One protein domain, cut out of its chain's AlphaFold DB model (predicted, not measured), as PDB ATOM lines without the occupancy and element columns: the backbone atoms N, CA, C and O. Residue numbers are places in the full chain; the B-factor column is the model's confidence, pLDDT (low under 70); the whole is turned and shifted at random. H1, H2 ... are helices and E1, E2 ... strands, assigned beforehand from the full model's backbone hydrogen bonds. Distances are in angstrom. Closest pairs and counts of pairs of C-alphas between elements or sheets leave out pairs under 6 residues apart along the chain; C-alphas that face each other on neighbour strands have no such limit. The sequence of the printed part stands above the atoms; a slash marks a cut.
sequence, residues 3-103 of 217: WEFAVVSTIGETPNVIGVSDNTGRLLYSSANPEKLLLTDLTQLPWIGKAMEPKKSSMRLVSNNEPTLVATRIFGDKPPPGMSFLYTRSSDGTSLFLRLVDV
ATOM      1  N   TRP A   3     -26.266  33.450 -10.348       62.81
ATOM      2  CA  TRP A   3     -26.015  33.173  -8.935       62.81
ATOM      3  C   TRP A   3     -26.006  34.480  -8.151       62.81
ATOM      4  O   TRP A   3     -25.293  35.422  -8.498       62.81
ATOM      5  N   GLU A   4     -26.811  34.544  -7.101       60.47
ATOM      6  CA  GLU A   4     -26.983  35.733  -6.273       60.47
ATOM      7  C   GLU A   4     -26.757  35.367  -4.814       60.47
ATOM      8  O   GLU A   4     -27.315  34.389  -4.315       60.47
ATOM      9  N   PHE A   5     -25.939  36.173  -4.148       62.97
ATOM     10  CA  PHE A   5     -25.520  35.976  -2.776       62.97
ATOM     11  C   PHE A   5     -25.589  37.297  -2.009       62.97
ATOM     12  O   PHE A   5     -25.292  38.367  -2.541       62.97
ATOM     13  N   ALA A   6     -25.942  37.229  -0.734       57.06
ATOM     14  CA  ALA A   6     -25.821  38.338   0.196       57.06
ATOM     15  C   ALA A   6     -24.793  37.967   1.260       57.06
ATOM     16  O   ALA A   6     -24.941  36.968   1.955       57.06
ATOM     17  N   VAL A   7     -23.740  38.761   1.379       57.69
ATOM     18  CA  VAL A   7     -22.764  38.688   2.461       57.69
ATOM     19  C   VAL A   7     -23.148  39.747   3.488       57.69
ATOM     20  O   VAL A   7     -23.126  40.936   3.203       57.69
ATOM     21  N   VAL A   8     -23.529  39.343   4.686       57.59
ATOM     22  CA  VAL A   8     -23.878  40.233   5.795       57.59
ATOM     23  C   VAL A   8     -22.723  40.190   6.784       57.59
ATOM     24  O   VAL A   8     -22.448  39.128   7.325       57.59
ATOM     25  N   SER A   9     -22.024  41.300   7.018       54.06
ATOM     26  CA  SER A   9     -20.895  41.367   7.957       54.06
ATOM     27  C   SER A   9     -21.300  41.701   9.398       54.06
ATOM     28  O   SER A   9     -20.437  41.721  10.275       54.06
ATOM     29  N   THR A  10     -22.588  41.942   9.668       52.03
ATOM     30  CA  THR A  10     -23.117  42.077  11.036       52.03
ATOM     31  C   THR A  10     -24.470  41.392  11.200       52.03
ATOM     32  O   THR A  10     -25.485  41.855  10.682       52.03
ATOM     33  N   ILE A  11     -24.500  40.314  11.983       45.09
ATOM     34  CA  ILE A  11     -25.730  39.766  12.562       45.09
ATOM     35  C   ILE A  11     -25.783  40.239  14.026       45.09
ATOM     36  O   ILE A  11     -25.147  39.640  14.889       45.09
ATOM     37  N   GLY A  12     -26.516  41.324  14.306       47.91
ATOM     38  CA  GLY A  12     -26.735  41.857  15.665       47.91
ATOM     39  C   GLY A  12     -25.724  42.910  16.156       47.91
ATOM     40  O   GLY A  12     -24.928  43.432  15.385       47.91
ATOM     41  N   GLU A  13     -25.785  43.232  17.458       46.22
ATOM     42  CA  GLU A  13     -24.931  44.232  18.144       46.22
ATOM     43  C   GLU A  13     -23.494  43.743  18.432       46.22
ATOM     44  O   GLU A  13     -22.654  44.498  18.917       46.22
ATOM     45  N   THR A  14     -23.182  42.481  18.135       44.03
ATOM     46  CA  THR A  14     -21.831  41.924  18.267       44.03
ATOM     47  C   THR A  14     -21.017  42.159  16.993       44.03
ATOM     48  O   THR A  14     -21.445  41.715  15.923       44.03
ATOM     49  N   PRO A  15     -19.830  42.787  17.063       49.88
ATOM     50  CA  PRO A  15     -19.004  42.966  15.880       49.88
ATOM     51  C   PRO A  15     -18.446  41.611  15.408       49.88
ATOM     52  O   PRO A  15     -18.027  40.791  16.225       49.88
ATOM     53  N   ASN A  16     -18.375  41.422  14.084       63.38
ATOM     54  CA  ASN A  16     -17.550  40.425  13.374       63.38
ATOM     55  C   ASN A  16     -18.152  39.039  13.045       63.38
ATOM     56  O   ASN A  16     -17.393  38.092  12.824       63.38
ATOM     57  N   VAL A  17     -19.478  38.888  12.938       65.69
ATOM     58  CA  VAL A  17     -20.060  37.675  12.326       65.69
ATOM     59  C   VAL A  17     -20.454  37.946  10.879       65.69
ATOM     60  O   VAL A  17     -21.382  38.705  10.612       65.69
ATOM     61  N   ILE A  18     -19.764  37.281   9.953       68.81
ATOM     62  CA  ILE A  18     -20.060  37.283   8.524       68.81
ATOM     63  C   ILE A  18     -20.999  36.118   8.241       68.81
ATOM     64  O   ILE A  18     -20.667  34.984   8.566       68.81
ATOM     65  N   GLY A  19     -22.148  36.377   7.630       73.94
ATOM     66  CA  GLY A  19     -23.030  35.370   7.052       73.94
ATOM     67  C   GLY A  19     -23.082  35.529   5.538       73.94
ATOM     68  O   GLY A  19     -23.182  36.646   5.052       73.94
ATOM     69  N   VAL A  20     -23.034  34.439   4.782       73.62
ATOM     70  CA  VAL A  20     -23.321  34.457   3.338       73.62
ATOM     71  C   VAL A  20     -24.618  33.711   3.128       73.62
ATOM     72  O   VAL A  20     -24.709  32.567   3.558       73.62
ATOM     73  N   SER A  21     -25.600  34.306   2.464       74.25
ATOM     74  CA  SER A  21     -26.822  33.629   2.036       74.25
ATOM     75  C   SER A  21     -26.963  33.637   0.520       74.25
ATOM     76  O   SER A  21     -26.409  34.513  -0.138       74.25
ATOM     77  N   ASP A  22     -27.718  32.697  -0.050       77.31
ATOM     78  CA  ASP A  22     -28.220  32.850  -1.423       77.31
ATOM     79  C   ASP A  22     -29.391  33.852  -1.486       77.31
ATOM     80  O   ASP A  22     -29.826  34.410  -0.471       77.31
ATOM     81  N   ASN A  23     -29.918  34.082  -2.690       70.38
ATOM     82  CA  ASN A  23     -31.083  34.936  -2.933       70.38
ATOM     83  C   ASN A  23     -32.401  34.435  -2.327       70.38
ATOM     84  O   ASN A  23     -33.365  35.196  -2.284       70.38
ATOM     85  N   THR A  24     -32.460  33.195  -1.835       72.75
ATOM     86  CA  THR A  24     -33.613  32.691  -1.073       72.75
ATOM     87  C   THR A  24     -33.488  32.977   0.425       72.75
ATOM     88  O   THR A  24     -34.396  32.663   1.193       72.75
ATOM     89  N   GLY A  25     -32.373  33.582   0.851       69.44
ATOM     90  CA  GLY A  25     -32.060  33.836   2.255       69.44
ATOM     91  C   GLY A  25     -31.494  32.617   2.986       69.44
ATOM     92  O   GLY A  25     -31.306  32.670   4.202       69.44
ATOM     93  N   ARG A  26     -31.188  31.515   2.285       77.44
ATOM     94  CA  ARG A  26     -30.568  30.335   2.901       77.44
ATOM     95  C   ARG A  26     -29.105  30.629   3.207       77.44
ATOM     96  O   ARG A  26     -28.337  30.936   2.301       77.44
ATOM     97  N   LEU A  27     -28.720  30.493   4.474       75.81
ATOM     98  CA  LEU A  27     -27.346  30.675   4.940       75.81
ATOM     99  C   LEU A  27     -26.434  29.562   4.392       75.81
ATOM    100  O   LEU A  27     -26.684  28.376   4.596       75.81
ATOM    101  N   LEU A  28     -25.374  29.962   3.700       75.44
ATOM    102  CA  LEU A  28     -24.388  29.117   3.029       75.44
ATOM    103  C   LEU A  28     -23.001  29.154   3.684       75.44
ATOM    104  O   LEU A  28     -22.231  28.217   3.494       75.44
ATOM    105  N   TYR A  29     -22.686  30.220   4.427       77.75
ATOM    106  CA  TYR A  29     -21.479  30.365   5.250       77.75
ATOM    107  C   TYR A  29     -21.771  31.230   6.476       77.75
ATOM    108  O   TYR A  29     -22.614  32.125   6.418       77.75
ATOM    109  N   SER A  30     -21.059  30.976   7.575       76.88
ATOM    110  CA  SER A  30     -21.033  31.849   8.741       76.88
ATOM    111  C   SER A  30     -19.667  31.805   9.416       76.88
ATOM    112  O   SER A  30     -19.201  30.723   9.768       76.88
ATOM    113  N   SER A  31     -19.057  32.961   9.682       72.25
ATOM    114  CA  SER A  31     -17.803  33.028  10.444       72.25
ATOM    115  C   SER A  31     -17.978  32.632  11.914       72.25
ATOM    116  O   SER A  31     -17.005  32.263  12.562       72.25
ATOM    117  N   ALA A  32     -19.211  32.633  12.436       72.12
ATOM    118  CA  ALA A  32     -19.519  32.095  13.762       72.12
ATOM    119  C   ALA A  32     -19.507  30.557  13.800       72.12
ATOM    120  O   ALA A  32     -19.475  29.966  14.879       72.12
ATOM    121  N   ASN A  33     -19.574  29.892  12.640       71.81
ATOM    122  CA  ASN A  33     -19.527  28.435  12.548       71.81
ATOM    123  C   ASN A  33     -18.959  27.962  11.195       71.81
ATOM    124  O   ASN A  33     -19.694  27.385  10.384       71.81
ATOM    125  N   PRO A  34     -17.665  28.216  10.930       69.25
ATOM    126  CA  PRO A  34     -17.079  28.009   9.607       69.25
ATOM    127  C   PRO A  34     -16.995  26.527   9.213       69.25
ATOM    128  O   PRO A  34     -16.979  26.219   8.029       69.25
ATOM    129  N   GLU A  35     -16.980  25.604  10.179       72.06
ATOM    130  CA  GLU A  35     -16.825  24.163   9.924       72.06
ATOM    131  C   GLU A  35     -18.132  23.453   9.532       72.06
ATOM    132  O   GLU A  35     -18.096  22.349   8.990       72.06
ATOM    133  N   LYS A  36     -19.300  24.054   9.806       66.81
ATOM    134  CA  LYS A  36     -20.605  23.416   9.546       66.81
ATOM    135  C   LYS A  36     -21.214  23.741   8.186       66.81
ATOM    136  O   LYS A  36     -22.195  23.105   7.804       66.81
ATOM    137  N   LEU A  37     -20.698  24.746   7.488       66.19
ATOM    138  CA  LEU A  37     -21.309  25.289   6.279       66.19
ATOM    139  C   LEU A  37     -20.411  25.052   5.056       66.19
ATOM    140  O   LEU A  37     -19.196  24.956   5.168       66.19
ATOM    141  N   LEU A  38     -21.037  24.863   3.890       66.94
ATOM    142  CA  LEU A  38     -20.385  24.313   2.692       66.94
ATOM    143  C   LEU A  38     -19.464  25.305   1.965       66.94
ATOM    144  O   LEU A  38     -18.556  24.866   1.255       66.94
ATOM    145  N   LEU A  39     -19.713  26.611   2.103       68.00
ATOM    146  CA  LEU A  39     -18.917  27.654   1.456       68.00
ATOM    147  C   LEU A  39     -17.761  28.124   2.339       68.00
ATOM    148  O   LEU A  39     -17.852  28.100   3.563       68.00
ATOM    149  N   THR A  40     -16.691  28.595   1.703       72.50
ATOM    150  CA  THR A  40     -15.551  29.228   2.377       72.50
ATOM    151  C   THR A  40     -15.826  30.721   2.596       72.50
ATOM    152  O   THR A  40     -16.686  31.318   1.946       72.50
ATOM    153  N   ASP A  41     -15.061  31.343   3.492       72.94
ATOM    154  CA  ASP A  41     -15.060  32.787   3.723       72.94
ATOM    155  C   ASP A  41     -14.812  33.583   2.427       72.94
ATOM    156  O   ASP A  41     -13.714  33.572   1.864       72.94
ATOM    157  N   LEU A  42     -15.837  34.303   1.962       76.81
ATOM    158  CA  LEU A  42     -15.748  35.135   0.762       76.81
ATOM    159  C   LEU A  42     -14.860  36.367   0.971       76.81
ATOM    160  O   LEU A  42     -14.342  36.905  -0.003       76.81
ATOM    161  N   THR A  43     -14.611  36.807   2.206       74.12
ATOM    162  CA  THR A  43     -13.772  37.994   2.457       74.12
ATOM    163  C   THR A  43     -12.311  37.809   2.041       74.12
ATOM    164  O   THR A  43     -11.605  38.792   1.832       74.12
ATOM    165  N   GLN A  44     -11.886  36.561   1.816       76.38
ATOM    166  CA  GLN A  44     -10.583  36.198   1.252       76.38
ATOM    167  C   GLN A  44     -10.407  36.665  -0.207       76.38
ATOM    168  O   GLN A  44      -9.284  36.715  -0.710       76.38
ATOM    169  N   LEU A  45     -11.491  37.006  -0.915       81.38
ATOM    170  CA  LEU A  45     -11.391  37.527  -2.274       81.38
ATOM    171  C   LEU A  45     -10.834  38.965  -2.251       81.38
ATOM    172  O   LEU A  45     -11.452  39.856  -1.662       81.38
ATOM    173  N   PRO A  46      -9.719  39.254  -2.951       78.38
ATOM    174  CA  PRO A  46      -8.991  40.519  -2.798       78.38
ATOM    175  C   PRO A  46      -9.791  41.755  -3.242       78.38
ATOM    176  O   PRO A  46      -9.491  42.881  -2.850       78.38
ATOM    177  N   TRP A  47     -10.827  41.566  -4.059       75.62
ATOM    178  CA  TRP A  47     -11.726  42.629  -4.513       75.62
ATOM    179  C   TRP A  47     -12.952  42.828  -3.614       75.62
ATOM    180  O   TRP A  47     -13.608  43.862  -3.725       75.62
ATOM    181  N   ILE A  48     -13.263  41.893  -2.709       78.00
ATOM    182  CA  ILE A  48     -14.363  42.064  -1.753       78.00
ATOM    183  C   ILE A  48     -14.013  43.129  -0.714       78.00
ATOM    184  O   ILE A  48     -14.866  43.955  -0.400       78.00
ATOM    185  N   GLY A  49     -12.751  43.205  -0.277       72.81
ATOM    186  CA  GLY A  49     -12.303  44.232   0.671       72.81
ATOM    187  C   GLY A  49     -12.594  45.664   0.206       72.81
ATOM    188  O   GLY A  49     -13.085  46.470   0.985       72.81
ATOM    189  N   LYS A  50     -12.388  45.965  -1.085       72.19
ATOM    190  CA  LYS A  50     -12.727  47.282  -1.660       72.19
ATOM    191  C   LYS A  50     -14.233  47.531  -1.713       72.19
ATOM    192  O   LYS A  50     -14.691  48.649  -1.520       72.19
ATOM    193  N   ALA A  51     -15.009  46.486  -1.980       71.50
ATOM    194  CA  ALA A  51     -16.455  46.589  -2.093       71.50
ATOM    195  C   ALA A  51     -17.163  46.730  -0.735       71.50
ATOM    196  O   ALA A  51     -18.333  47.088  -0.718       71.50
ATOM    197  N   MET A  52     -16.472  46.471   0.381       72.31
ATOM    198  CA  MET A  52     -16.978  46.688   1.743       72.31
ATOM    199  C   MET A  52     -17.033  48.171   2.137       72.31
ATOM    200  O   MET A  52     -17.710  48.517   3.107       72.31
ATOM    201  N   GLU A  53     -16.372  49.063   1.392       78.25
ATOM    202  CA  GLU A  53     -16.504  50.502   1.608       78.25
ATOM    203  C   GLU A  53     -17.982  50.936   1.476       78.25
ATOM    204  O   GLU A  53     -18.686  50.495   0.557       78.25
ATOM    205  N   PRO A  54     -18.504  51.784   2.385       77.38
ATOM    206  CA  PRO A  54     -19.915  52.154   2.381       77.38
ATOM    207  C   PRO A  54     -20.371  52.724   1.034       77.38
ATOM    208  O   PRO A  54     -19.763  53.651   0.500       77.38
ATOM    209  N   LYS A  55     -21.489  52.197   0.514       79.00
ATOM    210  CA  LYS A  55     -22.133  52.635  -0.741       79.00
ATOM    211  C   LYS A  55     -21.256  52.496  -1.994       79.00
ATOM    212  O   LYS A  55     -21.561  53.114  -3.015       79.00
ATOM    213  N   LYS A  56     -20.199  51.682  -1.947       86.19
ATOM    214  CA  LYS A  56     -19.400  51.338  -3.124       86.19
ATOM    215  C   LYS A  56     -19.958  50.113  -3.838       86.19
ATOM    216  O   LYS A  56     -20.513  49.200  -3.229       86.19
ATOM    217  N   SER A  57     -19.808  50.104  -5.156       89.50
ATOM    218  CA  SER A  57     -20.089  48.947  -6.000       89.50
ATOM    219  C   SER A  57     -18.942  48.738  -6.962       89.50
ATOM    220  O   SER A  57     -18.393  49.715  -7.461       89.50
ATOM    221  N   SER A  58     -18.627  47.486  -7.264       90.88
ATOM    222  CA  SER A  58     -17.633  47.148  -8.273       90.88
ATOM    223  C   SER A  58     -18.163  46.071  -9.206       90.88
ATOM    224  O   SER A  58     -19.073  45.312  -8.868       90.88
ATOM    225  N   MET A  59     -17.589  46.014 -10.398       93.00
ATOM    226  CA  MET A  59     -17.817  44.941 -11.351       93.00
ATOM    227  C   MET A  59     -16.463  44.397 -11.777       93.00
ATOM    228  O   MET A  59     -15.498  45.145 -11.894       93.00
ATOM    229  N   ARG A  60     -16.379  43.093 -12.012       93.81
ATOM    230  CA  ARG A  60     -15.204  42.453 -12.604       93.81
ATOM    231  C   ARG A  60     -15.650  41.364 -13.556       93.81
ATOM    232  O   ARG A  60     -16.676  40.732 -13.333       93.81
ATOM    233  N   LEU A  61     -14.856  41.125 -14.585       95.75
ATOM    234  CA  LEU A  61     -14.978  39.946 -15.426       95.75
ATOM    235  C   LEU A  61     -13.921  38.941 -14.969       95.75
ATOM    236  O   LEU A  61     -12.735  39.264 -14.971       95.75
ATOM    237  N   VAL A  62     -14.356  37.768 -14.520       94.06
ATOM    238  CA  VAL A  62     -13.481  36.750 -13.923       94.06
ATOM    239  C   VAL A  62     -13.692  35.398 -14.588       94.06
ATOM    240  O   VAL A  62     -14.801  35.067 -15.016       94.06
ATOM    241  N   SER A  63     -12.625  34.604 -14.666       94.69
ATOM    242  CA  SER A  63     -12.741  33.195 -15.037       94.69
ATOM    243  C   SER A  63     -13.402  32.425 -13.899       94.69
ATOM    244  O   SER A  63     -13.036  32.585 -12.736       94.69
ATOM    245  N   ASN A  64     -14.328  31.524 -14.222       93.19
ATOM    246  CA  ASN A  64     -14.956  30.674 -13.209       93.19
ATOM    247  C   ASN A  64     -13.955  29.689 -12.570       93.19
ATOM    248  O   ASN A  64     -14.191  29.195 -11.471       93.19
ATOM    249  N   ASN A  65     -12.826  29.440 -13.245       93.75
ATOM    250  CA  ASN A  65     -11.728  28.599 -12.770       93.75
ATOM    251  C   ASN A  65     -10.599  29.408 -12.109       93.75
ATOM    252  O   ASN A  65      -9.529  28.856 -11.855       93.75
ATOM    253  N   GLU A  66     -10.792  30.708 -11.862       91.88
ATOM    254  CA  GLU A  66      -9.791  31.519 -11.171       91.88
ATOM    255  C   GLU A  66      -9.512  30.920  -9.776       91.88
ATOM    256  O   GLU A  66     -10.462  30.705  -9.019       91.88
ATOM    257  N   PRO A  67      -8.246  30.644  -9.398       91.25
ATOM    258  CA  PRO A  67      -7.935  29.901  -8.171       91.25
ATOM    259  C   PRO A  67      -8.544  30.499  -6.899       91.25
ATOM    260  O   PRO A  67      -9.012  29.770  -6.027       91.25
ATOM    261  N   THR A  68      -8.577  31.829  -6.814       89.06
ATOM    262  CA  THR A  68      -9.185  32.582  -5.708       89.06
ATOM    263  C   THR A  68     -10.691  32.345  -5.626       89.06
ATOM    264  O   THR A  68     -11.213  32.117  -4.540       89.06
ATOM    265  N   LEU A  69     -11.388  32.327  -6.765       87.19
ATOM    266  CA  LEU A  69     -12.822  32.064  -6.838       87.19
ATOM    267  C   LEU A  69     -13.136  30.591  -6.549       87.19
ATOM    268  O   LEU A  69     -14.063  30.300  -5.797       87.19
ATOM    269  N   VAL A  70     -12.332  29.656  -7.058       89.44
ATOM    270  CA  VAL A  70     -12.482  28.216  -6.781       89.44
ATOM    271  C   VAL A  70     -12.305  27.911  -5.295       89.44
ATOM    272  O   VAL A  70     -13.092  27.152  -4.730       89.44
ATOM    273  N   ALA A  71     -11.340  28.556  -4.631       86.62
ATOM    274  CA  ALA A  71     -11.113  28.398  -3.194       86.62
ATOM    275  C   ALA A  71     -12.340  28.777  -2.345       86.62
ATOM    276  O   ALA A  71     -12.525  28.249  -1.246       86.62
ATOM    277  N   THR A  72     -13.222  29.642  -2.863       84.50
ATOM    278  CA  THR A  72     -14.465  29.997  -2.165       84.50
ATOM    279  C   THR A  72     -15.545  28.919  -2.210       84.50
ATOM    280  O   THR A  72     -16.496  28.977  -1.430       84.50
ATOM    281  N   ARG A  73     -15.430  27.958  -3.139       85.94
ATOM    282  CA  ARG A  73     -16.464  26.963  -3.469       85.94
ATOM    283  C   ARG A  73     -17.825  27.589  -3.795       85.94
ATOM    284  O   ARG A  73     -18.843  26.916  -3.680       85.94
ATOM    285  N   ILE A  74     -17.870  28.846  -4.254       82.12
ATOM    286  CA  ILE A  74     -19.127  29.549  -4.584       82.12
ATOM    287  C   ILE A  74     -19.940  28.850  -5.685       82.12
ATOM    288  O   ILE A  74     -21.163  28.951  -5.721       82.12
ATOM    289  N   PHE A  75     -19.264  28.086  -6.547       82.62
ATOM    290  CA  PHE A  75     -19.873  27.222  -7.561       82.62
ATOM    291  C   PHE A  75     -19.961  25.741  -7.138       82.62
ATOM    292  O   PHE A  75     -20.266  24.877  -7.958       82.62
ATOM    293  N   GLY A  76     -19.668  25.422  -5.876       85.06
ATOM    294  CA  GLY A  76     -19.450  24.064  -5.384       85.06
ATOM    295  C   GLY A  76     -18.055  23.524  -5.717       85.06
ATOM    296  O   GLY A  76     -17.107  24.282  -5.919       85.06
ATOM    297  N   ASP A  77     -17.930  22.196  -5.771       85.69
ATOM    298  CA  ASP A  77     -16.648  21.495  -5.978       85.69
ATOM    299  C   ASP A  77     -16.124  21.549  -7.408       85.69
ATOM    300  O   ASP A  77     -14.939  21.331  -7.659       85.69
ATOM    301  N   LYS A  78     -17.018  21.811  -8.360       87.12
ATOM    302  CA  LYS A  78     -16.695  21.830  -9.777       87.12
ATOM    303  C   LYS A  78     -17.255  23.106 -10.398       87.12
ATOM    304  O   LYS A  78     -18.429  23.113 -10.773       87.12
ATOM    305  N   PRO A  79     -16.449  24.174 -10.509       89.31
ATOM    306  CA  PRO A  79     -16.886  25.392 -11.176       89.31
ATOM    307  C   PRO A  79     -17.328  25.099 -12.621       89.31
ATOM    308  O   PRO A  79     -16.722  24.256 -13.296       89.31
ATOM    309  N   PRO A  80     -18.383  25.769 -13.120       90.69
ATOM    310  CA  PRO A  80     -18.744  25.678 -14.525       90.69
ATOM    311  C   PRO A  80     -17.623  26.290 -15.377       90.69
ATOM    312  O   PRO A  80     -17.040  27.299 -14.980       90.69
ATOM    313  N   PRO A  81     -17.308  25.733 -16.559       92.19
ATOM    314  CA  PRO A  81     -16.346  26.364 -17.456       92.19
ATOM    315  C   PRO A  81     -16.846  27.749 -17.891       92.19
ATOM    316  O   PRO A  81     -18.049  27.993 -17.936       92.19
ATOM    317  N   GLY A  82     -15.927  28.641 -18.256       94.25
ATOM    318  CA  GLY A  82     -16.264  29.953 -18.809       94.25
ATOM    319  C   GLY A  82     -15.905  31.116 -17.891       94.25
ATOM    320  O   GLY A  82     -14.940  31.053 -17.125       94.25
ATOM    321  N   MET A  83     -16.654  32.207 -18.035       96.25
ATOM    322  CA  MET A  83     -16.416  33.473 -17.348       96.25
ATOM    323  C   MET A  83     -17.727  34.026 -16.800       96.25
ATOM    324  O   MET A  83     -18.792  33.782 -17.367       96.25
ATOM    325  N   SER A  84     -17.632  34.815 -15.736       95.56
ATOM    326  CA  SER A  84     -18.772  35.512 -15.147       95.56
ATOM    327  C   SER A  84     -18.438  36.973 -14.880       95.56
ATOM    328  O   SER A  84     -17.312  37.314 -14.508       95.56
ATOM    329  N   PHE A  85     -19.441  37.840 -15.001       94.25
ATOM    330  CA  PHE A  85     -19.399  39.139 -14.350       94.25
ATOM    331  C   PHE A  85     -19.667  38.951 -12.866       94.25
ATOM    332  O   PHE A  85     -20.750  38.517 -12.478       94.25
ATOM    333  N   LEU A  86     -18.686  39.297 -12.049       92.31
ATOM    334  CA  LEU A  86     -18.831  39.417 -10.615       92.31
ATOM    335  C   LEU A  86     -19.173  40.867 -10.281       92.31
ATOM    336  O   LEU A  86     -18.323  41.753 -10.378       92.31
ATOM    337  N   TYR A  87     -20.416  41.101  -9.891       90.88
ATOM    338  CA  TYR A  87     -20.890  42.379  -9.385       90.88
ATOM    339  C   TYR A  87     -20.932  42.341  -7.863       90.88
ATOM    340  O   TYR A  87     -21.460  41.395  -7.275       90.88
ATOM    341  N   THR A  88     -20.409  43.379  -7.225       89.06
ATOM    342  CA  THR A  88     -20.506  43.562  -5.780       89.06
ATOM    343  C   THR A  88     -21.049  44.943  -5.452       89.06
ATOM    344  O   THR A  88     -20.760  45.918  -6.148       89.06
ATOM    345  N   ARG A  89     -21.843  45.046  -4.389       87.50
ATOM    346  CA  ARG A  89     -22.394  46.319  -3.913       87.50
ATOM    347  C   ARG A  89     -22.573  46.310  -2.404       87.50
ATOM    348  O   ARG A  89     -23.286  45.462  -1.883       87.50
ATOM    349  N   SER A  90     -22.000  47.296  -1.726       86.12
ATOM    350  CA  SER A  90     -22.289  47.591  -0.324       86.12
ATOM    351  C   SER A  90     -23.639  48.296  -0.190       86.12
ATOM    352  O   SER A  90     -23.938  49.226  -0.949       86.12
ATOM    353  N   SER A  91     -24.463  47.862   0.764       79.62
ATOM    354  CA  SER A  91     -25.721  48.547   1.100       79.62
ATOM    355  C   SER A  91     -25.457  49.736   2.032       79.62
ATOM    356  O   SER A  91     -25.816  50.876   1.731       79.62
ATOM    357  N   ASP A  92     -24.766  49.476   3.140       74.94
ATOM    358  CA  ASP A  92     -24.592  50.395   4.270       74.94
ATOM    359  C   ASP A  92     -23.228  50.246   4.973       74.94
ATOM    360  O   ASP A  92     -23.026  50.776   6.061       74.94
ATOM    361  N   GLY A  93     -22.276  49.538   4.356       70.44
ATOM    362  CA  GLY A  93     -20.976  49.213   4.957       70.44
ATOM    363  C   GLY A  93     -21.001  47.996   5.886       70.44
ATOM    364  O   GLY A  93     -19.945  47.560   6.331       70.44
ATOM    365  N   THR A  94     -22.180  47.425   6.149       71.81
ATOM    366  CA  THR A  94     -22.347  46.230   6.993       71.81
ATOM    367  C   THR A  94     -22.866  45.015   6.229       71.81
ATOM    368  O   THR A  94     -22.912  43.897   6.740       71.81
ATOM    369  N   SER A  95     -23.268  45.218   4.980       72.25
ATOM    370  CA  SER A  95     -23.709  44.161   4.085       72.25
ATOM    371  C   SER A  95     -23.240  44.436   2.664       72.25
ATOM    372  O   SER A  95     -23.182  45.578   2.202       72.25
ATOM    373  N   LEU A  96     -22.908  43.355   1.977       80.56
ATOM    374  CA  LEU A  96     -22.393  43.297   0.629       80.56
ATOM    375  C   LEU A  96     -23.255  42.330  -0.178       80.56
ATOM    376  O   LEU A  96     -23.319  41.136   0.090       80.56
ATOM    377  N   PHE A  97     -23.893  42.837  -1.216       83.00
ATOM    378  CA  PHE A  97     -24.524  42.015  -2.229       83.00
ATOM    379  C   PHE A  97     -23.476  41.562  -3.243       83.00
ATOM    380  O   PHE A  97     -22.684  42.379  -3.713       83.00
ATOM    381  N   LEU A  98     -23.483  40.279  -3.595       86.06
ATOM    382  CA  LEU A  98     -22.600  39.680  -4.586       86.06
ATOM    383  C   LEU A  98     -23.432  38.926  -5.618       86.06
ATOM    384  O   LEU A  98     -24.258  38.085  -5.281       86.06
ATOM    385  N   ARG A  99     -23.187  39.186  -6.899       87.19
ATOM    386  CA  ARG A  99     -23.877  38.509  -7.995       87.19
ATOM    387  C   ARG A  99     -22.890  38.074  -9.060       87.19
ATOM    388  O   ARG A  99     -22.064  38.866  -9.501       87.19
ATOM    389  N   LEU A 100     -23.014  36.824  -9.487       90.38
ATOM    390  CA  LEU A 100     -22.298  36.255 -10.620       90.38
ATOM    391  C   LEU A 100     -23.280  36.089 -11.779       90.38
ATOM    392  O   LEU A 100     -24.294  35.392 -11.666       90.38
ATOM    393  N   VAL A 101     -22.985  36.756 -12.890       92.50
ATOM    394  CA  VAL A 101     -23.750  36.653 -14.135       92.50
ATOM    395  C   VAL A 101     -22.887  35.963 -15.176       92.50
ATOM    396  O   VAL A 101     -21.841  36.486 -15.551       92.50
ATOM    397  N   ASP A 102     -23.336  34.801 -15.637       94.19
ATOM    398  CA  ASP A 102     -22.659  34.040 -16.682       94.19
ATOM    399  C   ASP A 102     -22.560  34.867 -17.975       94.19
ATOM    400  O   ASP A 102     -23.551  35.425 -18.460       94.19
ATOM    401  N   VAL A 103     -21.354  34.954 -18.534       96.19
ATOM    402  CA  VAL A 103     -21.089  35.694 -19.771       96.19
ATOM    403  C   VAL A 103     -21.850  35.108 -20.956       96.19
ATOM    404  O   VAL A 103     -22.308  35.872 -21.804       96.19
TER     405      VAL A 103
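Overview. This is residues 3 to 103 of the 217 residues of an uncharacterized protein of Deltaproteobacteria bacterium (UniProt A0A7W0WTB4). One twisted antiparallel sheet of six strands is the main body, with the small helix H1 only grazing it at residues 48 to 51, the small helix H2 joined to E4 by a tight link and not on the sheet, and a long stretch with no named element, residues 31 to 47, between E3 and H1. The two halves of the sheet, E3 E2 E1 and E6 E5 E4, join where E1 and E6 run side by side, and the loop between E1 and E2 reaches far out at one end of the longest axis. The printed part has 101 residues, with six named strands and two named helices in the order E1 E2 E3 H1 E4 H2 E5 E6, and the sheet's order is E3 E2 E1 E6 E5 E4. The class is mostly strand, though under half of the residues are in named elements. The whole is compact, with a radius of gyration of the C-alphas of 12.9 A and spans of 41 by 31 by 24 A.

Arrangement. E1, residues 3 to 8, and E6, residues 95 to 102, are antiparallel inner strands at 167 degrees, with N 5 and O 98 2.8 A apart, within hydrogen-bond range. E2, residues 19 to 22, forms a hairpin with E1, and N 8 and O 19 are within range at 2.7 A. E3, residues 27 to 30, is an edge strand and forms a hairpin with E2, with N 20 and O 29 at 2.9 A; E1 E2 E3 are a meander, each strand the antiparallel neighbour of the one before. On the other side of E6, E5, residues 83 to 90, forms a hairpin with it, with N 87 and O 99 at 2.8 A. E4, residues 57 to 63, is the other edge strand, antiparallel to E5 at 160 degrees, with N 60 and O 86 at 2.9 A. From edge to edge the strands' lines turn by 80 degrees. H1, residues 48 to 51, only grazes the sheet; its closest C-alphas to E4 are those of Ala 51 and Ser 57, 5.8 A. H2, residues 67 to 71, is not on the sheet, and H1 and H2 are apart. In H2 every O i to N i+4 pair is within hydrogen-bond range; H1 is too short for such a pair.

Along the chain. E1 begins at C-alpha 3, (-26.015, 33.173, -8.935), and measures 16.5 A. E4 measures 19.6 A, E5 22.9 A and E6 23.1 A; E6 ends at C-alpha 102, (-22.659, 34.040, -16.682). E2, E3, H1 and H2 are shorter.

Size, cuts and confidence. The C-alphas of Glu 13 and Pro 81 are the two farthest apart, at 40.7 A. The printed part has no cut. The links from E3 to H1 and from H2 to E5 are long. The mean pLDDT of the printed part is 77.8, and it is under 70 at residues 3 to 18, 25, 34 and 36 to 39.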